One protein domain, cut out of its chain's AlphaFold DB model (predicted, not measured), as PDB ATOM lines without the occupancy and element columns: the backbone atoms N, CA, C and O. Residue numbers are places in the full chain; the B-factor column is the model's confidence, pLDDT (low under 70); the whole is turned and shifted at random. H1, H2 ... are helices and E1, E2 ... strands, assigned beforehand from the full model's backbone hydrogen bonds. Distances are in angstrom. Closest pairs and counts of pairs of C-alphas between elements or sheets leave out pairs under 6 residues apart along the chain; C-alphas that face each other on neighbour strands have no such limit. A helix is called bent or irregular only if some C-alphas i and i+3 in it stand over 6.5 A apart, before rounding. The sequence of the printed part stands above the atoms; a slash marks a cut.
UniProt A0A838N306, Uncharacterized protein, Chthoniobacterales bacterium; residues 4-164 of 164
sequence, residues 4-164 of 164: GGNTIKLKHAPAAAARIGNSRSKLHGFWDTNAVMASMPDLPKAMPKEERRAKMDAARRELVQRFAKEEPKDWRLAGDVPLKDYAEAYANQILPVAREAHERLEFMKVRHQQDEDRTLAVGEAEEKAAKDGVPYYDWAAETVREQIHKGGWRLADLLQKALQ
ATOM      1  N   GLY A   4      22.968  28.141 -22.465       84.75
ATOM      2  CA  GLY A   4      22.664  28.523 -23.846       84.75
ATOM      3  C   GLY A   4      22.605  30.040 -24.035       84.75
ATOM      4  O   GLY A   4      21.769  30.543 -24.785       84.75
ATOM      5  N   GLY A   5      23.441  30.781 -23.299       89.81
ATOM      6  CA  GLY A   5      23.529  32.241 -23.354       89.81
ATOM      7  C   GLY A   5      22.477  32.999 -22.531       89.81
ATOM      8  O   GLY A   5      22.375  34.223 -22.651       89.81
ATOM      9  N   ASN A   6      21.685  32.332 -21.686       92.06
ATOM     10  CA  ASN A   6      20.689  33.003 -20.836       92.06
ATOM     11  C   ASN A   6      21.316  33.847 -19.717       92.06
ATOM     12  O   ASN A   6      20.705  34.811 -19.241       92.06
ATOM     13  N   THR A   7      22.542  33.512 -19.324       91.62
ATOM     14  CA  THR A   7      23.315  34.200 -18.281       91.62
ATOM     15  C   THR A   7      24.312  35.218 -18.844       91.62
ATOM     16  O   THR A   7      24.987  35.914 -18.083       91.62
ATOM     17  N   ILE A   8      24.393  35.349 -20.173       95.00
ATOM     18  CA  ILE A   8      25.280  36.291 -20.860       95.00
ATOM     19  C   ILE A   8      24.486  37.515 -21.309       95.00
ATOM     20  O   ILE A   8      23.452  37.399 -21.968       95.00
ATOM     21  N   LYS A   9      24.975  38.711 -20.977       96.69
ATOM     22  CA  LYS A   9      24.410  39.975 -21.467       96.69
ATOM     23  C   LYS A   9      25.108  40.392 -22.758       96.69
ATOM     24  O   LYS A   9      26.263  40.800 -22.718       96.69
ATOM     25  N   LEU A  10      24.401  40.351 -23.877       97.19
ATOM     26  CA  LEU A  10      24.865  40.897 -25.145       97.19
ATOM     27  C   LEU A  10      24.679  42.418 -25.149       97.19
ATOM     28  O   LEU A  10      23.571  42.911 -24.929       97.19
ATOM     29  N   LYS A  11      25.749  43.164 -25.412       97.19
ATOM     30  CA  LYS A  11      25.691  44.604 -25.681       97.19
ATOM     31  C   LYS A  11      25.663  44.822 -27.189       97.19
ATOM     32  O   LYS A  11      26.464  44.265 -27.931       97.19
ATOM     33  N   HIS A  12      24.723  45.645 -27.629       95.56
ATOM     34  CA  HIS A  12      24.490  45.907 -29.040       95.56
ATOM     35  C   HIS A  12      25.358  47.063 -29.537       95.56
ATOM     36  O   HIS A  12      25.507  48.078 -28.851       95.56
ATOM     37  N   ALA A  13      25.872  46.935 -30.762       93.56
ATOM     38  CA  ALA A  13      26.445  48.061 -31.488       93.56
ATOM     39  C   ALA A  13      25.404  49.198 -31.630       93.56
ATOM     40  O   ALA A  13      24.204  48.912 -31.684       93.56
ATOM     41  N   PRO A  14      25.812  50.481 -31.726       94.06
ATOM     42  CA  PRO A  14      24.879  51.614 -31.731       94.06
ATOM     43  C   PRO A  14      23.752  51.514 -32.768       94.06
ATOM     44  O   PRO A  14      22.596  51.782 -32.446       94.06
ATOM     45  N   ALA A  15      24.064  51.071 -33.991       91.38
ATOM     46  CA  ALA A  15      23.072  50.893 -35.052       91.38
ATOM     47  C   ALA A  15      22.033  49.809 -34.706       91.38
ATOM     48  O   ALA A  15      20.829  50.027 -34.843       91.38
ATOM     49  N   ALA A  16      22.483  48.664 -34.185       92.69
ATOM     50  CA  ALA A  16      21.600  47.594 -33.727       92.69
ATOM     51  C   ALA A  16      20.755  48.041 -32.520       92.69
ATOM     52  O   ALA A  16      19.550  47.805 -32.485       92.69
ATOM     53  N   ALA A  17      21.358  48.753 -31.564       93.94
ATOM     54  CA  ALA A  17      20.659  49.289 -30.401       93.94
ATOM     55  C   ALA A  17      19.537  50.266 -30.790       93.94
ATOM     56  O   ALA A  17      18.470  50.253 -30.175       93.94
ATOM     57  N   ALA A  18      19.750  51.086 -31.827       91.25
ATOM     58  CA  ALA A  18      18.736  52.000 -32.344       91.25
ATOM     59  C   ALA A  18      17.514  51.253 -32.910       91.25
ATOM     60  O   ALA A  18      16.382  51.640 -32.605       91.25
ATOM     61  N   ARG A  19      17.746  50.162 -33.656       88.88
ATOM     62  CA  ARG A  19      16.698  49.299 -34.238       88.88
ATOM     63  C   ARG A  19      15.948  48.496 -33.174       88.88
ATOM     64  O   ARG A  19      14.724  48.453 -33.179       88.88
ATOM     65  N   ILE A  20      16.671  47.906 -32.221       90.88
ATOM     66  CA  ILE A  20      16.086  47.117 -31.121       90.88
ATOM     67  C   ILE A  20      15.352  48.024 -30.117       90.88
ATOM     68  O   ILE A  20      14.377  47.620 -29.490       90.88
ATOM     69  N   GLY A  21      15.827  49.258 -29.934       90.00
ATOM     70  CA  GLY A  21      15.355  50.156 -28.881       90.00
ATOM     71  C   GLY A  21      15.920  49.834 -27.495       90.00
ATOM     72  O   GLY A  21      15.428  50.368 -26.503       90.00
ATOM     73  N   ASN A  22      16.946  48.986 -27.414       91.44
ATOM     74  CA  ASN A  22      17.662  48.656 -26.187       91.44
ATOM     75  C   ASN A  22      19.149  48.444 -26.502       91.44
ATOM     76  O   ASN A  22      19.495  47.874 -27.533       91.44
ATOM     77  N   SER A  23      20.035  48.895 -25.615       93.94
ATOM     78  CA  SER A  23      21.486  48.740 -25.771       93.94
ATOM     79  C   SER A  23      22.005  47.380 -25.310       93.94
ATOM     80  O   SER A  23      23.137  47.023 -25.643       93.94
ATOM     81  N   ARG A  24      21.211  46.613 -24.550       95.12
ATOM     82  CA  ARG A  24      21.606  45.296 -24.032       95.12
ATOM     83  C   ARG A  24      20.439  44.315 -23.981       95.12
ATOM     84  O   ARG A  24      19.317  44.694 -23.668       95.12
ATOM     85  N   SER A  25      20.721  43.034 -24.165       95.50
ATOM     86  CA  SER A  25      19.759  41.944 -23.951       95.50
ATOM     87  C   SER A  25      20.466  40.690 -23.435       95.50
ATOM     88  O   SER A  25      21.693  40.647 -23.367       95.50
ATOM     89  N   LYS A  26      19.713  39.669 -23.013       96.00
ATOM     90  CA  LYS A  26      20.296  38.329 -22.824       96.00
ATOM     91  C   LYS A  26      20.706  37.795 -24.194       96.00
ATOM     92  O   LYS A  26      19.932  37.960 -25.134       96.00
ATOM     93  N   LEU A  27      21.860  37.139 -24.304       96.50
ATOM     94  CA  LEU A  27      22.324  36.578 -25.576       96.50
ATOM     95  C   LEU A  27      21.286  35.610 -26.157       96.50
ATOM     96  O   LEU A  27      20.938  35.728 -27.325       96.50
ATOM     97  N   HIS A  28      20.708  34.742 -25.328       95.50
ATOM     98  CA  HIS A  28      19.620  33.857 -25.752       95.50
ATOM     99  C   HIS A  28      18.383  34.630 -26.246       95.50
ATOM    100  O   HIS A  28      17.919  34.443 -27.365       95.50
ATOM    101  N   GLY A  29      17.898  35.592 -25.451       95.81
ATOM    102  CA  GLY A  29      16.732  36.407 -25.814       95.81
ATOM    103  C   GLY A  29      16.944  37.277 -27.060       95.81
ATOM    104  O   GLY A  29      15.985  37.630 -27.747       95.81
ATOM    105  N   PHE A  30      18.193  37.615 -27.384       97.19
ATOM    106  CA  PHE A  30      18.522  38.254 -28.649       97.19
ATOM    107  C   PHE A  30      18.185  37.352 -29.843       97.19
ATOM    108  O   PHE A  30      17.522  37.823 -30.765       97.19
ATOM    109  N   TRP A  31      18.585  36.080 -29.805       97.25
ATOM    110  CA  TRP A  31      18.290  35.113 -30.865       97.25
ATOM    111  C   TRP A  31      16.791  34.822 -30.976       97.25
ATOM    112  O   TRP A  31      16.238  34.906 -32.070       97.25
ATOM    113  N   ASP A  32      16.122  34.589 -29.845       95.94
ATOM    114  CA  ASP A  32      14.701  34.215 -29.815       95.94
ATOM    115  C   ASP A  32      13.751  35.348 -30.211       95.94
ATOM    116  O   ASP A  32      12.635  35.102 -30.665       95.94
ATOM    117  N   THR A  33      14.146  36.604 -29.983       94.38
ATOM    118  CA  THR A  33      13.254  37.757 -30.173       94.38
ATOM    119  C   THR A  33      13.834  38.784 -31.128       94.38
ATOM    120  O   THR A  33      13.228  39.079 -32.153       94.38
ATOM    121  N   ASN A  34      14.997  39.355 -30.820       95.31
ATOM    122  CA  ASN A  34      15.501  40.509 -31.567       95.31
ATOM    123  C   ASN A  34      15.888  40.145 -33.010       95.31
ATOM    124  O   ASN A  34      15.548  40.888 -33.930       95.31
ATOM    125  N   ALA A  35      16.550  39.003 -33.208       96.56
ATOM    126  CA  ALA A  35      16.917  38.499 -34.530       96.56
ATOM    127  C   ALA A  35      15.687  38.043 -35.336       96.56
ATOM    128  O   ALA A  35      15.597  38.321 -36.528       96.56
ATOM    129  N   VAL A  36      14.682  37.439 -34.687       95.31
ATOM    130  CA  VAL A  36      13.396  37.108 -35.332       95.31
ATOM    131  C   VAL A  36      12.686  38.375 -35.815       95.31
ATOM    132  O   VAL A  36      12.261  38.467 -36.969       95.31
ATOM    133  N   MET A  37      12.581  39.380 -34.943       93.12
ATOM    134  CA  MET A  37      11.896  40.639 -35.242       93.12
ATOM    135  C   MET A  37      12.610  41.471 -36.311       93.12
ATOM    136  O   MET A  37      11.970  42.313 -36.934       93.12
ATOM    137  N   ALA A  38      13.888  41.207 -36.591       93.25
ATOM    138  CA  ALA A  38      14.618  41.848 -37.681       93.25
ATOM    139  C   ALA A  38      14.043  41.525 -39.073       93.25
ATOM    140  O   ALA A  38      14.250  42.289 -40.012       93.25
ATOM    141  N   SER A  39      13.295  40.421 -39.209       91.25
ATOM    142  CA  SER A  39      12.573  40.081 -40.446       91.25
ATOM    143  C   SER A  39      11.287  40.894 -40.646       91.25
ATOM    144  O   SER A  39      10.653  40.792 -41.696       91.25
ATOM    145  N   MET A  40      10.858  41.653 -39.636       92.50
ATOM    146  CA  MET A  40       9.669  42.500 -39.689       92.50
ATOM    147  C   MET A  40      10.047  43.929 -40.113       92.50
ATOM    148  O   MET A  40      11.168  44.368 -39.850       92.50
ATOM    149  N   PRO A  41       9.137  44.688 -40.755       90.62
ATOM    150  CA  PRO A  41       9.426  46.063 -41.141       90.62
ATOM    151  C   PRO A  41       9.695  46.949 -39.920       90.62
ATOM    152  O   PRO A  41       9.011  46.847 -38.901       90.62
ATOM    153  N   ASP A  42      10.652  47.865 -40.063       89.00
ATOM    154  CA  ASP A  42      10.898  48.908 -39.071       89.00
ATOM    155  C   ASP A  42       9.784  49.960 -39.162       89.00
ATOM    156  O   ASP A  42       9.629  50.653 -40.171       89.00
ATOM    157  N   LEU A  43       8.941  50.019 -38.129       89.81
ATOM    158  CA  LEU A  43       7.764  50.880 -38.106       89.81
ATOM    159  C   LEU A  43       7.999  52.091 -37.191       89.81
ATOM    160  O   LEU A  43       8.431  51.922 -36.048       89.81
ATOM    161  N   PRO A  44       7.628  53.313 -37.624       89.06
ATOM    162  CA  PRO A  44       7.803  54.521 -36.827       89.06
ATOM    163  C   PRO A  44       7.241  54.402 -35.406       89.06
ATOM    164  O   PRO A  44       6.082  54.018 -35.206       89.06
ATOM    165  N   LYS A  45       8.029  54.827 -34.408       84.62
ATOM    166  CA  LYS A  45       7.631  54.792 -32.987       84.62
ATOM    167  C   LYS A  45       6.379  55.626 -32.678       84.62
ATOM    168  O   LYS A  45       5.641  55.259 -31.767       84.62
ATOM    169  N   ALA A  46       6.114  56.672 -33.461       92.06
ATOM    170  CA  ALA A  46       4.932  57.527 -33.336       92.06
ATOM    171  C   ALA A  46       3.650  56.934 -33.961       92.06
ATOM    172  O   ALA A  46       2.568  57.471 -33.747       92.06
ATOM    173  N   MET A  47       3.752  55.843 -34.730       94.75
ATOM    174  CA  MET A  47       2.597  55.200 -35.365       94.75
ATOM    175  C   MET A  47       1.573  54.715 -34.321       94.75
ATOM    176  O   MET A  47       1.988  54.078 -33.343       94.75
ATOM    177  N   PRO A  48       0.259  54.934 -34.536       96.94
ATOM    178  CA  PRO A  48      -0.791  54.409 -33.669       96.94
ATOM    179  C   PRO A  48      -0.674  52.895 -33.463       96.94
ATOM    180  O   PRO A  48      -0.359  52.147 -34.390       96.94
ATOM    181  N   LYS A  49      -0.953  52.424 -32.242       95.19
ATOM    182  CA  LYS A  49      -0.772  51.014 -31.853       95.19
ATOM    183  C   LYS A  49      -1.535  50.044 -32.762       95.19
ATOM    184  O   LYS A  49      -0.989  49.006 -33.131       95.19
ATOM    185  N   GLU A  50      -2.778  50.371 -33.110       96.19
ATOM    186  CA  GLU A  50      -3.626  49.522 -33.955       96.19
ATOM    187  C   GLU A  50      -3.108  49.451 -35.393       96.19
ATOM    188  O   GLU A  50      -2.986  48.358 -35.945       96.19
ATOM    189  N   GLU A  51      -2.703  50.590 -35.960       96.75
ATOM    190  CA  GLU A  51      -2.090  50.643 -37.289       96.75
ATOM    191  C   GLU A  51      -0.777  49.850 -37.324       96.75
ATOM    192  O   GLU A  51      -0.556  49.043 -38.230       96.75
ATOM    193  N   ARG A  52       0.072  50.012 -36.298       94.25
ATOM    194  CA  ARG A  52       1.319  49.250 -36.175       94.25
ATOM    195  C   ARG A  52       1.044  47.753 -36.142       94.25
ATOM    196  O   ARG A  52       1.692  47.003 -36.866       94.25
ATOM    197  N   ARG A  53       0.079  47.315 -35.329       94.62
ATOM    198  CA  ARG A  53      -0.303  45.901 -35.238       94.62
ATOM    199  C   ARG A  53      -0.788  45.370 -36.586       94.62
ATOM    200  O   ARG A  53      -0.303  44.334 -37.021       94.62
ATOM    201  N   ALA A  54      -1.673  46.095 -37.270       96.50
ATOM    202  CA  ALA A  54      -2.188  45.684 -38.574       96.50
ATOM    203  C   ALA A  54      -1.067  45.520 -39.615       96.50
ATOM    204  O   ALA A  54      -1.049  44.527 -40.347       96.50
ATOM    205  N   LYS A  55      -0.100  46.449 -39.648       96.31
ATOM    206  CA  LYS A  55       1.073  46.367 -40.535       96.31
ATOM    207  C   LYS A  55       1.996  45.201 -40.177       96.31
ATOM    208  O   LYS A  55       2.453  44.504 -41.080       96.31
ATOM    209  N   MET A  56       2.228  44.944 -38.889       94.56
ATOM    210  CA  MET A  56       3.005  43.780 -38.441       94.56
ATOM    211  C   MET A  56       2.333  42.461 -38.818       94.56
ATOM    212  O   MET A  56       2.987  41.573 -39.358       94.56
ATOM    213  N   ASP A  57       1.023  42.348 -38.603       96.19
ATOM    214  CA  ASP A  57       0.262  41.147 -38.942       96.19
ATOM    215  C   ASP A  57       0.239  40.906 -40.461       96.19
ATOM    216  O   ASP A  57       0.343  39.765 -40.913       96.19
ATOM    217  N   ALA A  58       0.139  41.971 -41.267       97.12
ATOM    218  CA  ALA A  58       0.242  41.882 -42.722       97.12
ATOM    219  C   ALA A  58       1.628  41.390 -43.171       97.12
ATOM    220  O   ALA A  58       1.701  40.399 -43.896       97.12
ATOM    221  N   ALA A  59       2.706  42.009 -42.679       96.56
ATOM    222  CA  ALA A  59       4.075  41.610 -43.004       96.56
ATOM    223  C   ALA A  59       4.382  40.169 -42.566       96.56
ATOM    224  O   ALA A  59       4.995  39.401 -43.306       96.56
ATOM    225  N   ARG A  60       3.895  39.758 -41.389       96.06
ATOM    226  CA  ARG A  60       4.018  38.374 -40.916       96.06
ATOM    227  C   ARG A  60       3.323  37.394 -41.860       96.06
ATOM    228  O   ARG A  60       3.902  36.359 -42.183       96.06
ATOM    229  N   ARG A  61       2.094  37.694 -42.300       97.25
ATOM    230  CA  ARG A  61       1.363  36.840 -43.254       97.25
ATOM    231  C   ARG A  61       2.096  36.727 -44.584       97.25
ATOM    232  O   ARG A  61       2.205  35.624 -45.106       97.25
ATOM    233  N   GLU A  62       2.612  37.834 -45.102       96.81
ATOM    234  CA  GLU A  62       3.397  37.846 -46.337       96.81
ATOM    235  C   GLU A  62       4.663  36.987 -46.211       96.81
ATOM    236  O   GLU A  62       4.921  36.135 -47.061       96.81
ATOM    237  N   LEU A  63       5.405  37.132 -45.106       95.62
ATOM    238  CA  LEU A  63       6.599  36.329 -44.842       95.62
ATOM    239  C   LEU A  63       6.280  34.829 -44.803       95.62
ATOM    240  O   LEU A  63       6.973  34.040 -45.444       95.62
ATOM    241  N   VAL A  64       5.218  34.443 -44.089       96.00
ATOM    242  CA  VAL A  64       4.764  33.046 -44.011       96.00
ATOM    243  C   VAL A  64       4.344  32.524 -45.383       96.00
ATOM    244  O   VAL A  64       4.715  31.412 -45.748       96.00
ATOM    245  N   GLN A  65       3.611  33.316 -46.170       97.19
ATOM    246  CA  GLN A  65       3.217  32.920 -47.524       97.19
ATOM    247  C   GLN A  65       4.423  32.696 -48.432       97.19
ATOM    248  O   GLN A  65       4.408  31.756 -49.223       97.19
ATOM    249  N   ARG A  66       5.463  33.530 -48.323       96.00
ATOM    250  CA  ARG A  66       6.709  33.328 -49.067       96.00
ATOM    251  C   ARG A  66       7.399  32.034 -48.641       96.00
ATOM    252  O   ARG A  66       7.693  31.207 -49.494       96.00
ATOM    253  N   PHE A  67       7.576  31.823 -47.337       97.25
ATOM    254  CA  PHE A  67       8.195  30.602 -46.807       97.25
ATOM    255  C   PHE A  67       7.442  29.323 -47.185       97.25
ATOM    256  O   PHE A  67       8.048  28.278 -47.368       97.25
ATOM    257  N   ALA A  68       6.120  29.384 -47.320       96.56
ATOM    258  CA  ALA A  68       5.337  28.231 -47.749       96.56
ATOM    259  C   ALA A  68       5.464  27.930 -49.257       96.56
ATOM    260  O   ALA A  68       5.196  26.809 -49.675       96.56
ATOM    261  N   LYS A  69       5.813  28.927 -50.081       96.50
ATOM    262  CA  LYS A  69       5.887  28.801 -51.547       96.50
ATOM    263  C   LYS A  69       7.275  28.445 -52.058       96.50
ATOM    264  O   LYS A  69       7.393  27.874 -53.136       96.50
ATOM    265  N   GLU A  70       8.308  28.830 -51.324       96.19
ATOM    266  CA  GLU A  70       9.699  28.687 -51.738       96.19
ATOM    267  C   GLU A  70      10.361  27.610 -50.889       96.19
ATOM    268  O   GLU A  70      10.310  27.672 -49.672       96.19
ATOM    269  N   GLU A  71      10.987  26.618 -51.513       95.69
ATOM    270  CA  GLU A  71      11.744  25.611 -50.774       95.69
ATOM    271  C   GLU A  71      13.087  26.215 -50.308       95.69
ATOM    272  O   GLU A  71      13.825  26.769 -51.133       95.69
ATOM    273  N   PRO A  72      13.435  26.158 -49.006       96.44
ATOM    274  CA  PRO A  72      14.730  26.625 -48.528       96.44
ATOM    275  C   PRO A  72      15.852  25.760 -49.104       96.44
ATOM    276  O   PRO A  72      15.657  24.601 -49.443       96.44
ATOM    277  N   LYS A  73      17.074  26.284 -49.182       94.12
ATOM    278  CA  LYS A  73      18.233  25.452 -49.537       94.12
ATOM    279  C   LYS A  73      18.606  24.540 -48.368       94.12
ATOM    280  O   LYS A  73      18.446  24.937 -47.215       94.12
ATOM    281  N   ASP A  74      19.114  23.343 -48.658       92.25
ATOM    282  CA  ASP A  74      19.737  22.426 -47.685       92.25
ATOM    283  C   ASP A  74      18.890  22.130 -46.427       92.25
ATOM    284  O   ASP A  74      19.405  21.985 -45.315       92.25
ATOM    285  N   TRP A  75      17.562  22.097 -46.561       95.12
ATOM    286  CA  TRP A  75      16.667  21.843 -45.425       95.12
ATOM    287  C   TRP A  75      16.448  20.357 -45.155       95.12
ATOM    288  O   TRP A  75      16.252  19.986 -43.994       95.12
ATOM    289  N   ARG A  76      16.469  19.535 -46.209       93.69
ATOM    290  CA  ARG A  76      16.181  18.102 -46.157       93.69
ATOM    291  C   ARG A  76      17.416  17.329 -45.697       93.69
ATOM    292  O   ARG A  76      18.532  17.622 -46.122       93.69
ATOM    293  N   LEU A  77      17.212  16.342 -44.828       92.50
ATOM    294  CA  LEU A  77      18.259  15.389 -44.457       92.50
ATOM    295  C   LEU A  77      18.553  14.429 -45.614       92.50
ATOM    296  O   LEU A  77      17.747  14.269 -46.533       92.50
ATOM    297  N   ALA A  78      19.709  13.771 -45.551       88.25
ATOM    298  CA  ALA A  78      20.000  12.659 -46.442       88.25
ATOM    299  C   ALA A  78      18.934  11.555 -46.277       88.25
ATOM    300  O   ALA A  78      18.393  11.350 -45.189       88.25
ATOM    301  N   GLY A  79      18.578  10.888 -47.380       84.56
ATOM    302  CA  GLY A  79      17.439   9.961 -47.425       84.56
ATOM    303  C   GLY A  79      17.614   8.679 -46.603       84.56
ATOM    304  O   GLY A  79      16.644   7.954 -46.404       84.56
ATOM    305  N   ASP A  80      18.829   8.405 -46.139       90.06
ATOM    306  CA  ASP A  80      19.218   7.270 -45.306       90.06
ATOM    307  C   ASP A  80      19.109   7.547 -43.798       90.06
ATOM    308  O   ASP A  80      19.184   6.608 -43.004       90.06
ATOM    309  N   VAL A  81      18.883   8.799 -43.383       93.94
ATOM    310  CA  VAL A  81      18.651   9.121 -41.970       93.94
ATOM    311  C   VAL A  81      17.266   8.601 -41.564       93.94
ATOM    312  O   VAL A  81      16.259   9.023 -42.144       93.94
ATOM    313  N   PRO A  82      17.156   7.698 -40.574       93.81
ATOM    314  CA  PRO A  82      15.862   7.199 -40.135       93.81
ATOM    315  C   PRO A  82      15.120   8.260 -39.310       93.81
ATOM    316  O   PRO A  82      15.728   9.075 -38.617       93.81
ATOM    317  N   LEU A  83      13.784   8.217 -39.334       92.81
ATOM    318  CA  LEU A  83      12.927   9.238 -38.711       92.81
ATOM    319  C   LEU A  83      13.236   9.477 -37.223       92.81
ATOM    320  O   LEU A  83      13.240  10.615 -36.761       92.81
ATOM    321  N   LYS A  84      13.537   8.404 -36.481       94.69
ATOM    322  CA  LYS A  84      13.896   8.454 -35.055       94.69
ATOM    323  C   LYS A  84      15.151   9.291 -34.759       94.69
ATOM    324  O   LYS A  84      15.273   9.800 -33.652       94.69
ATOM    325  N   ASP A  85      16.021   9.481 -35.751       96.00
ATOM    326  CA  ASP A  85      17.303  10.174 -35.608       96.00
ATOM    327  C   ASP A  85      17.240  11.613 -36.175       96.00
ATOM    328  O   ASP A  85      18.228  12.347 -36.151       96.00
ATOM    329  N   TYR A  86      16.068  12.073 -36.651       95.19
ATOM    330  CA  TYR A  86      15.894  13.417 -37.232       95.19
ATOM    331  C   TYR A  86      16.261  14.533 -36.254       95.19
ATOM    332  O   TYR A  86      16.920  15.499 -36.638       95.19
ATOM    333  N   ALA A  87      15.836  14.414 -34.994       95.00
ATOM    334  CA  ALA A  87      16.085  15.440 -33.986       95.00
ATOM    335  C   ALA A  87      17.589  15.650 -33.754       95.00
ATOM    336  O   ALA A  87      18.063  16.785 -33.773       95.00
ATOM    337  N   GLU A  88      18.340  14.557 -33.604       96.44
ATOM    338  CA  GLU A  88      19.794  14.600 -33.443       96.44
ATOM    339  C   GLU A  88      20.476  15.145 -34.704       96.44
ATOM    340  O   GLU A  88      21.328  16.028 -34.614       96.44
ATOM    341  N   ALA A  89      20.056  14.698 -35.890       96.12
ATOM    342  CA  ALA A  89      20.614  15.181 -37.149       96.12
ATOM    343  C   ALA A  89      20.435  16.702 -37.321       96.12
ATOM    344  O   ALA A  89      21.385  17.401 -37.684       96.12
ATOM    345  N   TYR A  90      19.253  17.244 -37.009       95.81
ATOM    346  CA  TYR A  90      19.017  18.689 -37.058       95.81
ATOM    347  C   TYR A  90      19.786  19.454 -35.975       95.81
ATOM    348  O   TYR A  90      20.290  20.544 -36.258       95.81
ATOM    349  N   ALA A  91      19.923  18.890 -34.772       95.75
ATOM    350  CA  ALA A  91      20.751  19.473 -33.720       95.75
ATOM    351  C   ALA A  91      22.221  19.562 -34.160       95.75
ATOM    352  O   ALA A  91      22.837  20.617 -34.042       95.75
ATOM    353  N   ASN A  92      22.761  18.507 -34.773       95.75
ATOM    354  CA  ASN A  92      24.132  18.495 -35.279       95.75
ATOM    355  C   ASN A  92      24.352  19.528 -36.397       95.75
ATOM    356  O   ASN A  92      25.389  20.190 -36.431       95.75
ATOM    357  N   GLN A  93      23.368  19.724 -37.282       94.12
ATOM    358  CA  GLN A  93      23.460  20.705 -38.369       94.12
ATOM    359  C   GLN A  93      23.516  22.163 -37.897       94.12
ATOM    360  O   GLN A  93      24.079  22.994 -38.610       94.12
ATOM    361  N   ILE A  94      22.944  22.501 -36.732       94.69
ATOM    362  CA  ILE A  94      22.968  23.882 -36.225       94.69
ATOM    363  C   ILE A  94      24.233  24.198 -35.411       94.69
ATOM    364  O   ILE A  94      24.573  25.368 -35.241       94.69
ATOM    365  N   LEU A  95      24.985  23.188 -34.953       94.06
ATOM    366  CA  LEU A  95      26.189  23.399 -34.136       94.06
ATOM    367  C   LEU A  95      27.247  24.308 -34.793       94.06
ATOM    368  O   LEU A  95      27.772  25.172 -34.088       94.06
ATOM    369  N   PRO A  96      27.558  24.205 -36.102       96.00
ATOM    370  CA  PRO A  96      28.483  25.137 -36.747       96.00
ATOM    371  C   PRO A  96      28.012  26.595 -36.682       96.00
ATOM    372  O   PRO A  96      28.823  27.487 -36.452       96.00
ATOM    373  N   VAL A  97      26.703  26.834 -36.806       95.50
ATOM    374  CA  VAL A  97      26.110  28.176 -36.698       95.50
ATOM    375  C   VAL A  97      26.206  28.695 -35.265       95.50
ATOM    376  O   VAL A  97      26.591  29.841 -35.051       95.50
ATOM    377  N   ALA A  98      25.918  27.852 -34.269       92.50
ATOM    378  CA  ALA A  98      26.080  28.217 -32.863       92.50
ATOM    379  C   ALA A  98      27.547  28.546 -32.532       92.50
ATOM    380  O   ALA A  98      27.837  29.514 -31.829       92.50
ATOM    381  N   ARG A  99      28.491  27.785 -33.096       93.81
ATOM    382  CA  ARG A  99      29.922  28.069 -32.979       93.81
ATOM    383  C   ARG A  99      30.286  29.410 -33.613       93.81
ATOM    384  O   ARG A  99      30.959  30.205 -32.966       93.81
ATOM    385  N   GLU A 100      29.835  29.684 -34.835       95.50
ATOM    386  CA  GLU A 100      30.087  30.964 -35.507       95.50
ATOM    387  C   GLU A 100      29.494  32.144 -34.722       95.50
ATOM    388  O   GLU A 100      30.159  33.164 -34.544       95.50
ATOM    389  N   ALA A 101      28.289  31.979 -34.167       94.25
ATOM    390  CA  ALA A 101      27.667  32.969 -33.294       94.25
ATOM    391  C   ALA A 101      28.571  33.322 -32.105       94.25
ATOM    392  O   ALA A 101      28.789  34.499 -31.819       94.25
ATOM    393  N   HIS A 102      29.150  32.315 -31.447       92.38
ATOM    394  CA  HIS A 102      30.125  32.530 -30.378       92.38
ATOM    395  C   HIS A 102      31.434  33.148 -30.896       92.38
ATOM    396  O   HIS A 102      31.989  34.040 -30.261       92.38
ATOM    397  N   GLU A 103      31.943  32.719 -32.051       94.25
ATOM    398  CA  GLU A 103      33.199  33.230 -32.615       94.25
ATOM    399  C   GLU A 103      33.107  34.696 -33.067       94.25
ATOM    400  O   GLU A 103      34.121  35.399 -33.032       94.25
ATOM    401  N   ARG A 104      31.915  35.189 -33.416       96.12
ATOM    402  CA  ARG A 104      31.662  36.610 -33.707       96.12
ATOM    403  C   ARG A 104      31.618  37.493 -32.451       96.12
ATOM    404  O   ARG A 104      31.693  38.714 -32.573       96.12
ATOM    405  N   LEU A 105      31.549  36.907 -31.252       96.00
ATOM    406  CA  LEU A 105      31.429  37.630 -29.984       96.00
ATOM    407  C   LEU A 105      32.675  37.507 -29.106       96.00
ATOM    408  O   LEU A 105      33.274  36.439 -28.960       96.00
ATOM    409  N   GLU A 106      33.091  38.617 -28.516       95.88
ATOM    410  CA  GLU A 106      34.074  38.651 -27.443       95.88
ATOM    411  C   GLU A 106      33.349  38.561 -26.100       95.88
ATOM    412  O   GLU A 106      32.536  39.420 -25.752       95.88
ATOM    413  N   PHE A 107      33.635  37.500 -25.347       94.50
ATOM    414  CA  PHE A 107      33.062  37.277 -24.025       94.50
ATOM    415  C   PHE A 107      33.954  37.912 -22.965       94.50
ATOM    416  O   PHE A 107      35.132  37.587 -22.838       94.50
ATOM    417  N   MET A 108      33.372  38.806 -22.174       93.38
ATOM    418  CA  MET A 108      34.079  39.607 -21.187       93.38
ATOM    419  C   MET A 108      33.501  39.411 -19.793       93.38
ATOM    420  O   MET A 108      32.302  39.180 -19.612       93.38
ATOM    421  N   LYS A 109      34.364  39.569 -18.781       90.81
ATOM    422  CA  LYS A 109      33.994  39.505 -17.356       90.81
ATOM    423  C   LYS A 109      33.240  38.219 -16.991       90.81
ATOM    424  O   LYS A 109      32.384  38.241 -16.103       90.81
ATOM    425  N   VAL A 110      33.547  37.122 -17.686       90.94
ATOM    426  CA  VAL A 110      32.942  35.815 -17.432       90.94
ATOM    427  C   VAL A 110      33.420  35.328 -16.072       90.94
ATOM    428  O   VAL A 110      34.618  35.192 -15.835       90.94
ATOM    429  N   ARG A 111      32.475  35.092 -15.167       90.75
ATOM    430  CA  ARG A 111      32.739  34.557 -13.832       90.75
ATOM    431  C   ARG A 111      31.769  33.438 -13.508       90.75
ATOM    432  O   ARG A 111      30.626  33.444 -13.963       90.75
ATOM    433  N   HIS A 112      32.234  32.513 -12.683       90.06
ATOM    434  CA  HIS A 112      31.381  31.497 -12.096       90.06
ATOM    435  C   HIS A 112      30.578  32.118 -10.953       90.06
ATOM    436  O   HIS A 112      31.139  32.765 -10.068       90.06
ATOM    437  N   GLN A 113      29.266  31.946 -10.999       88.56
ATOM    438  CA  GLN A 113      28.340  32.339  -9.952       88.56
ATOM    439  C   GLN A 113      27.614  31.084  -9.471       88.56
ATOM    440  O   GLN A 113      27.089  30.327 -10.285       88.56
ATOM    441  N   GLN A 114      27.617  30.862  -8.158       86.62
ATOM    442  CA  GLN A 114      26.822  29.804  -7.546       86.62
ATOM    443  C   GLN A 114      25.355  30.247  -7.538       86.62
ATOM    444  O   GLN A 114      25.050  31.343  -7.062       86.62
ATOM    445  N   ASP A 115      24.478  29.417  -8.085       80.75
ATOM    446  CA  ASP A 115      23.030  29.591  -8.077       80.75
ATOM    447  C   ASP A 115      22.403  28.292  -7.573       80.75
ATOM    448  O   ASP A 115      22.418  27.278  -8.275       80.75
ATOM    449  N   GLU A 116      21.947  28.314  -6.319       83.12
ATOM    450  CA  GLU A 116      21.500  27.133  -5.571       83.12
ATOM    451  C   GLU A 116      22.513  25.973  -5.698       83.12
ATOM    452  O   GLU A 116      23.637  26.065  -5.191       83.12
ATOM    453  N   ASP A 117      22.151  24.920  -6.433       84.12
ATOM    454  CA  ASP A 117      22.943  23.703  -6.624       84.12
ATOM    455  C   ASP A 117      23.798  23.706  -7.906       84.12
ATOM    456  O   ASP A 117      24.389  22.687  -8.273       84.12
ATOM    457  N   ARG A 118      23.855  24.824  -8.645       83.94
ATOM    458  CA  ARG A 118      24.505  24.896  -9.965       83.94
ATOM    459  C   ARG A 118      25.510  26.040 -10.065       83.94
ATOM    460  O   ARG A 118      25.327  27.126  -9.527       83.94
ATOM    461  N   THR A 119      26.584  25.806 -10.816       86.12
ATOM    462  CA  THR A 119      27.592  26.829 -11.125       86.12
ATOM    463  C   THR A 119      27.345  27.402 -12.521       86.12
ATOM    464  O   THR A 119      27.532  26.730 -13.541       86.12
ATOM    465  N   LEU A 120      26.946  28.671 -12.573       87.81
ATOM    466  CA  LEU A 120      26.610  29.387 -13.800       87.81
ATOM    467  C   LEU A 120      27.768  30.263 -14.269       87.81
ATOM    468  O   LEU A 120      28.399  30.951 -13.470       87.81
ATOM    469  N   ALA A 121      28.032  30.276 -15.573       88.25
ATOM    470  CA  ALA A 121      28.938  31.243 -16.182       88.25
ATOM    471  C   ALA A 121      28.147  32.510 -16.524       88.25
ATOM    472  O   ALA A 121      27.299  32.489 -17.411       88.25
ATOM    473  N   VAL A 122      28.395  33.610 -15.818       90.81
ATOM    474  CA  VAL A 122      27.720  34.900 -16.030       90.81
ATOM    475  C   VAL A 122      28.728  35.893 -16.592       90.81
ATOM    476  O   VAL A 122      29.853  35.975 -16.100       90.81
ATOM    477  N   GLY A 123      28.337  36.671 -17.598       93.69
ATOM    478  CA  GLY A 123      29.252  37.600 -18.258       93.69
ATOM    479  C   GLY A 123      28.569  38.582 -19.199       93.69
ATOM    480  O   GLY A 123      27.341  38.691 -19.254       93.69
ATOM    481  N   GLU A 124      29.394  39.313 -19.935       95.94
ATOM    482  CA  GLU A 124      28.978  40.205 -21.013       95.94
ATOM    483  C   GLU A 124      29.542  39.683 -22.339       95.94
ATOM    484  O   GLU A 124      30.576  39.016 -22.358       95.94
ATOM    485  N   ALA A 125      28.866  39.984 -23.440       96.94
ATOM    486  CA  ALA A 125      29.359  39.734 -24.782       96.94
ATOM    487  C   ALA A 125      29.260  41.013 -25.613       96.94
ATOM    488  O   ALA A 125      28.248  41.721 -25.558       96.94
ATOM    489  N   GLU A 126      30.308  41.296 -26.376       96.19
ATOM    490  CA  GLU A 126      30.360  42.384 -27.349       96.19
ATOM    491  C   GLU A 126      30.730  41.822 -28.721       96.19
ATOM    492  O   GLU A 126      31.421  40.814 -28.836       96.19
ATOM    493  N   GLU A 127      30.221  42.447 -29.773       95.38
ATOM    494  CA  GLU A 127      30.555  42.079 -31.145       95.38
ATOM    495  C   GLU A 127      32.036  42.360 -31.445       95.38
ATOM    496  O   GLU A 127      32.530  43.459 -31.187       95.38
ATOM    497  N   LYS A 128      32.731  41.376 -32.031       94.19
ATOM    498  CA  LYS A 128      34.045  41.585 -32.652       94.19
ATOM    499  C   LYS A 128      33.872  42.211 -34.027       94.19
ATOM    500  O   LYS A 128      32.860  42.010 -34.687       94.19
ATOM    501  N   ALA A 129      34.926  42.855 -34.523       87.31
ATOM    502  CA  ALA A 129      35.009  43.176 -35.943       87.31
ATOM    503  C   ALA A 129      34.891  41.881 -36.772       87.31
ATOM    504  O   ALA A 129      35.768  41.013 -36.723       87.31
ATOM    505  N   ALA A 130      33.781  41.733 -37.494       80.00
ATOM    506  CA  ALA A 130      33.520  40.552 -38.298       80.00
ATOM    507  C   ALA A 130      34.454  40.513 -39.517       80.00
ATOM    508  O   ALA A 130      34.683  41.533 -40.169       80.00
ATOM    509  N   LYS A 131      34.992  39.332 -39.845       82.88
ATOM    510  CA  LYS A 131      35.929  39.160 -40.975       82.88
ATOM    511  C   LYS A 131      35.289  39.466 -42.329       82.88
ATOM    512  O   LYS A 131      35.977  39.893 -43.247       82.88
ATOM    513  N   ASP A 132      33.989  39.225 -42.436       91.00
ATOM    514  CA  ASP A 132      33.162  39.495 -43.612       91.00
ATOM    515  C   ASP A 132      32.571  40.915 -43.615       91.00
ATOM    516  O   ASP A 132      31.889  41.293 -44.564       91.00
ATOM    517  N   GLY A 133      32.823  41.707 -42.567       90.88
ATOM    518  CA  GLY A 133      32.271  43.049 -42.400       90.88
ATOM    519  C   GLY A 133      30.767  43.085 -42.116       90.88
ATOM    520  O   GLY A 133      30.200  44.177 -42.069       90.88
ATOM    521  N   VAL A 134      30.115  41.932 -41.920       94.44
ATOM    522  CA  VAL A 134      28.676  41.864 -41.651       94.44
ATOM    523  C   VAL A 134      28.431  42.041 -40.151       94.44
ATOM    524  O   VAL A 134      28.934  41.231 -39.364       94.44
ATOM    525  N   PRO A 135      27.644  43.051 -39.733       94.94
ATOM    526  CA  PRO A 135      27.337  43.253 -38.326       94.94
ATOM    527  C   PRO A 135      26.639  42.043 -37.704       94.94
ATOM    528  O   PRO A 135      25.780  41.422 -38.333       94.94
ATOM    529  N   TYR A 136      26.935  41.748 -36.439       96.38
ATOM    530  CA  TYR A 136      26.372  40.592 -35.728       96.38
ATOM    531  C   TYR A 136      24.839  40.571 -35.758       96.38
ATOM    532  O   TYR A 136      24.232  39.514 -35.922       96.38
ATOM    533  N   TYR A 137      24.208  41.746 -35.641       95.75
ATOM    534  CA  TYR A 137      22.753  41.888 -35.731       95.75
ATOM    535  C   TYR A 137      22.198  41.408 -37.076       95.75
ATOM    536  O   TYR A 137      21.254  40.623 -37.098       95.75
ATOM    537  N   ASP A 138      22.780  41.875 -38.181       95.50
ATOM    538  CA  ASP A 138      22.291  41.583 -39.529       95.50
ATOM    539  C   ASP A 138      22.605  40.135 -39.930       95.50
ATOM    540  O   ASP A 138      21.755  39.454 -40.504       95.50
ATOM    541  N   TRP A 139      23.777  39.621 -39.542       97.12
ATOM    542  CA  TRP A 139      24.126  38.212 -39.733       97.12
ATOM    543  C   TRP A 139      23.176  37.273 -38.972       97.12
ATOM    544  O   TRP A 139      22.663  36.306 -39.541       97.12
ATOM    545  N   ALA A 140      22.896  37.564 -37.696       97.31
ATOM    546  CA  ALA A 140      21.980  36.753 -36.896       97.31
ATOM    547  C   ALA A 140      20.538  36.840 -37.416       97.31
ATOM    548  O   ALA A 140      19.831  35.832 -37.422       97.31
ATOM    549  N   ALA A 141      20.108  38.016 -37.882       96.69
ATOM    550  CA  ALA A 141      18.800  38.215 -38.497       96.69
ATOM    551  C   ALA A 141      18.596  37.317 -39.726       96.69
ATOM    552  O   ALA A 141      17.586  36.615 -39.804       96.69
ATOM    553  N   GLU A 142      19.558  37.294 -40.655       96.62
ATOM    554  CA  GLU A 142      19.462  36.430 -41.837       96.62
ATOM    555  C   GLU A 142      19.532  34.950 -41.448       96.62
ATOM    556  O   GLU A 142      18.706  34.152 -41.885       96.62
ATOM    557  N   THR A 143      20.438  34.595 -40.536       97.44
ATOM    558  CA  THR A 143      20.561  33.224 -40.026       97.44
ATOM    559  C   THR A 143      19.233  32.723 -39.453       97.44
ATOM    560  O   THR A 143      18.752  31.656 -39.826       97.44
ATOM    561  N   VAL A 144      18.594  33.496 -38.571       97.19
ATOM    562  CA  VAL A 144      17.297  33.129 -37.980       97.19
ATOM    563  C   VAL A 144      16.213  33.020 -39.046       97.19
ATOM    564  O   VAL A 144      15.422  32.075 -39.017       97.19
ATOM    565  N   ARG A 145      16.187  33.943 -40.012       96.56
ATOM    566  CA  ARG A 145      15.246  33.906 -41.137       96.56
ATOM    567  C   ARG A 145      15.370  32.596 -41.921       96.56
ATOM    568  O   ARG A 145      14.352  31.956 -42.193       96.56
ATOM    569  N   GLU A 146      16.590  32.164 -42.228       96.75
ATOM    570  CA  GLU A 146      16.852  30.886 -42.895       96.75
ATOM    571  C   GLU A 146      16.454  29.677 -42.040       96.75
ATOM    572  O   GLU A 146      15.825  28.745 -42.545       96.75
ATOM    573  N   GLN A 147      16.787  29.672 -40.746       97.25
ATOM    574  CA  GLN A 147      16.499  28.530 -39.871       97.25
ATOM    575  C   GLN A 147      15.002  28.365 -39.591       97.25
ATOM    576  O   GLN A 147      14.514  27.235 -39.577       97.25
ATOM    577  N   ILE A 148      14.243  29.458 -39.446       96.81
ATOM    578  CA  ILE A 148      12.773  29.401 -39.351       96.81
ATOM    579  C   ILE A 148      12.189  28.813 -40.636       96.81
ATOM    580  O   ILE A 148      11.304  27.956 -40.580       96.81
ATOM    581  N   HIS A 149      12.703  29.244 -41.789       97.50
ATOM    582  CA  HIS A 149      12.251  28.745 -43.078       97.50
ATOM    583  C   HIS A 149      12.491  27.230 -43.208       97.50
ATOM    584  O   HIS A 149      11.553  26.477 -43.477       97.50
ATOM    585  N   LYS A 150      13.714  26.765 -42.911       97.62
ATOM    586  CA  LYS A 150      14.059  25.333 -42.854       97.62
ATOM    587  C   LYS A 150      13.172  24.577 -41.864       97.62
ATOM    588  O   LYS A 150      12.675  23.505 -42.191       97.62
ATOM    589  N   GLY A 151      12.949  25.130 -40.672       97.06
ATOM    590  CA  GLY A 151      12.140  24.517 -39.618       97.06
ATOM    591  C   GLY A 151      10.705  24.219 -40.054       97.06
ATOM    592  O   GLY A 151      10.206  23.126 -39.790       97.06
ATOM    593  N   GLY A 152      10.066  25.142 -40.782       97.31
ATOM    594  CA  GLY A 152       8.717  24.932 -41.320       97.31
ATOM    595  C   GLY A 152       8.634  23.745 -42.285       97.31
ATOM    596  O   GLY A 152       7.762  22.889 -42.141       97.31
ATOM    597  N   TRP A 153       9.579  23.651 -43.222       97.75
ATOM    598  CA  TRP A 153       9.639  22.554 -44.194       97.75
ATOM    599  C   TRP A 153       9.996  21.210 -43.549       97.75
ATOM    600  O   TRP A 153       9.366  20.197 -43.845       97.75
ATOM    601  N   ARG A 154      10.941  21.203 -42.601       97.19
ATOM    602  CA  ARG A 154      11.310  20.008 -41.822       97.19
ATOM    603  C   ARG A 154      10.135  19.462 -41.018       97.19
ATOM    604  O   ARG A 154       9.950  18.251 -40.960       97.19
ATOM    605  N   LEU A 155       9.331  20.345 -40.423       96.56
ATOM    606  CA  LEU A 155       8.120  19.944 -39.713       96.56
ATOM    607  C   LEU A 155       7.084  19.343 -40.672       96.56
ATOM    608  O   LEU A 155       6.491  18.317 -40.350       96.56
ATOM    609  N   ALA A 156       6.884  19.938 -41.851       95.31
ATOM    610  CA  ALA A 156       5.967  19.397 -42.853       95.31
ATOM    611  C   ALA A 156       6.387  17.994 -43.333       95.31
ATOM    612  O   ALA A 156       5.548  17.098 -43.390       95.31
ATOM    613  N   ASP A 157       7.675  17.780 -43.611       94.12
ATOM    614  CA  ASP A 157       8.224  16.474 -44.011       94.12
ATOM    615  C   ASP A 157       8.097  15.420 -42.902       94.12
ATOM    616  O   ASP A 157       7.636  14.306 -43.155       94.12
ATOM    617  N   LEU A 158       8.410  15.793 -41.654       94.69
ATOM    618  CA  LEU A 158       8.207  14.937 -40.483       94.69
ATOM    619  C   LEU A 158       6.747  14.476 -40.379       94.69
ATOM    620  O   LEU A 158       6.492  13.285 -40.209       94.69
ATOM    621  N   LEU A 159       5.790  15.401 -40.509       95.56
ATOM    622  CA  LEU A 159       4.363  15.081 -40.446       95.56
ATOM    623  C   LEU A 159       3.929  14.171 -41.598       95.56
ATOM    624  O   LEU A 159       3.175  13.231 -41.373       95.56
ATOM    625  N   GLN A 160       4.420  14.406 -42.817       93.31
ATOM    626  CA  GLN A 160       4.117  13.542 -43.960       93.31
ATOM    627  C   GLN A 160       4.632  12.115 -43.755       93.31
ATOM    628  O   GLN A 160       3.912  11.169 -44.056       93.31
ATOM    629  N   LYS A 161       5.846  11.951 -43.222       91.62
ATOM    630  CA  LYS A 161       6.460  10.634 -42.985       91.62
ATOM    631  C   LYS A 161       5.874   9.894 -41.788       91.62
ATOM    632  O   LYS A 161       5.872   8.673 -41.790       91.62
ATOM    633  N   ALA A 162       5.428  10.612 -40.759       92.19
ATOM    634  CA  ALA A 162       4.881  10.005 -39.545       92.19
ATOM    635  C   ALA A 162       3.415   9.560 -39.688       92.19
ATOM    636  O   ALA A 162       2.949   8.749 -38.892       92.19
ATOM    637  N   LEU A 163       2.680  10.128 -40.651       92.19
ATOM    638  CA  LEU A 163       1.261   9.837 -40.891       92.19
ATOM    639  C   LEU A 163       1.020   8.826 -42.028       92.19
ATOM    640  O   LEU A 163      -0.137   8.503 -42.300       92.19
ATOM    641  N   GLN A 164       2.079   8.369 -42.697       72.88
ATOM    642  CA  GLN A 164       2.058   7.296 -43.699       72.88
ATOM    643  C   GLN A 164       2.431   5.964 -43.055       72.88
ATOM    644  O   GLN A 164       1.833   4.947 -43.468       72.88
TER     645      GLN A 164
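AT A GLANCE: This is residues 4 to 164 of the 164 residues of an uncharacterized protein of Chthoniobacterales bacterium (UniProt A0A838N306). A long helix, H5, runs through the model with H4 alongside it, antiparallel, while H3 slants away from it, reaching it only near residues 67 to 68. At the end where H5 begins, H2 crosses it and packs on one face of a small, strongly twisted sheet at its E2 and E1 side, while the long hairpin E3 and E4 of that sheet is left mostly uncovered by H2; H1 sits near this end. The printed part has 161 residues, with five named helices and four named strands in the order E1 H1 E2 H2 H3 H4 E3 E4 H5; the sheet order is E2 E1 E4 E3, mixed, and the class is mixed, helices and strands. It is only just loose, close to compact, with a radius of gyration of the C-alphas of 18.5 A and spans of 51 by 46 by 37 A.

IN THESE COORDINATES: E1, residues 8 to 11, begins with C-alpha 8 at (25.280, 36.291, -20.860). H1 is residues 14 to 20, E2 residues 24 to 26 and H2 residues 27 to 37. H3, residues 49 to 69, is 30.4 A long, and H4, residues 83 to 103, is 32.0 A long. E3, residues 105 to 115, measures 24.8 A and bends by 64 degrees at residue 109; E4, residues 118 to 127, measures 27.9 A. H5, residues 136 to 162, runs 37.6 A from (26.372, 40.592, -35.728) to (4.881, 10.005, -39.545). H2 is irregular, only just, with C-alphas 32 and 35 6.7 A apart; H4 is irregular, with C-alphas 84 and 87 7.4 A apart, and has a kink of 28 degrees near residue 96.

HOW THE PARTS SIT: H5 is the hub, touching three helices. With residues 137 to 145 alone it touches H2, about perpendicular at 81 degrees; the closest C-alphas, of Ala 35 and Ala 141, are 4.4 A apart. H3 touches H5 at a steep tilt of 57 degrees, closest at C-alphas 67 and 149, 5.8 A. H4 and H5 only just touch, with 3 pairs of C-alphas within 8 A, closest at Leu 83 and Leu 158, 7.6 A, at a shallow tilt of 2 degrees, opposite ways. The helix packing is mostly crossed, but only just. H2 is on the sheet, at a height over the sheet of 8.2 A, making two layers, a helix on one face of a sheet. H1 and H2 are close but not clearly touching, with C-alphas 20 and 34 6.6 A apart. E1 and E4 are parallel, with N 9 and O 123 within hydrogen-bond range at 2.9 A; E2 and E1 are antiparallel, N 10 and O 25 at 2.8 A; in the antiparallel hairpin E3 and E4, N 113 and O 120 are 2.8 A apart. Every O i to N i+4 pair is within hydrogen-bond range in H1, H3 and H5, against 5 of 7 in H2 and 13 of 17 in H4.

THE WHOLE: The two C-alphas farthest apart, of Ala 46 and Asp 80, are 53.6 A apart. The printed part has no cut. The links H2 to H3 and H3 to H4 are long. The mean pLDDT of the printed part is 93.6, and no printed residue is under 70.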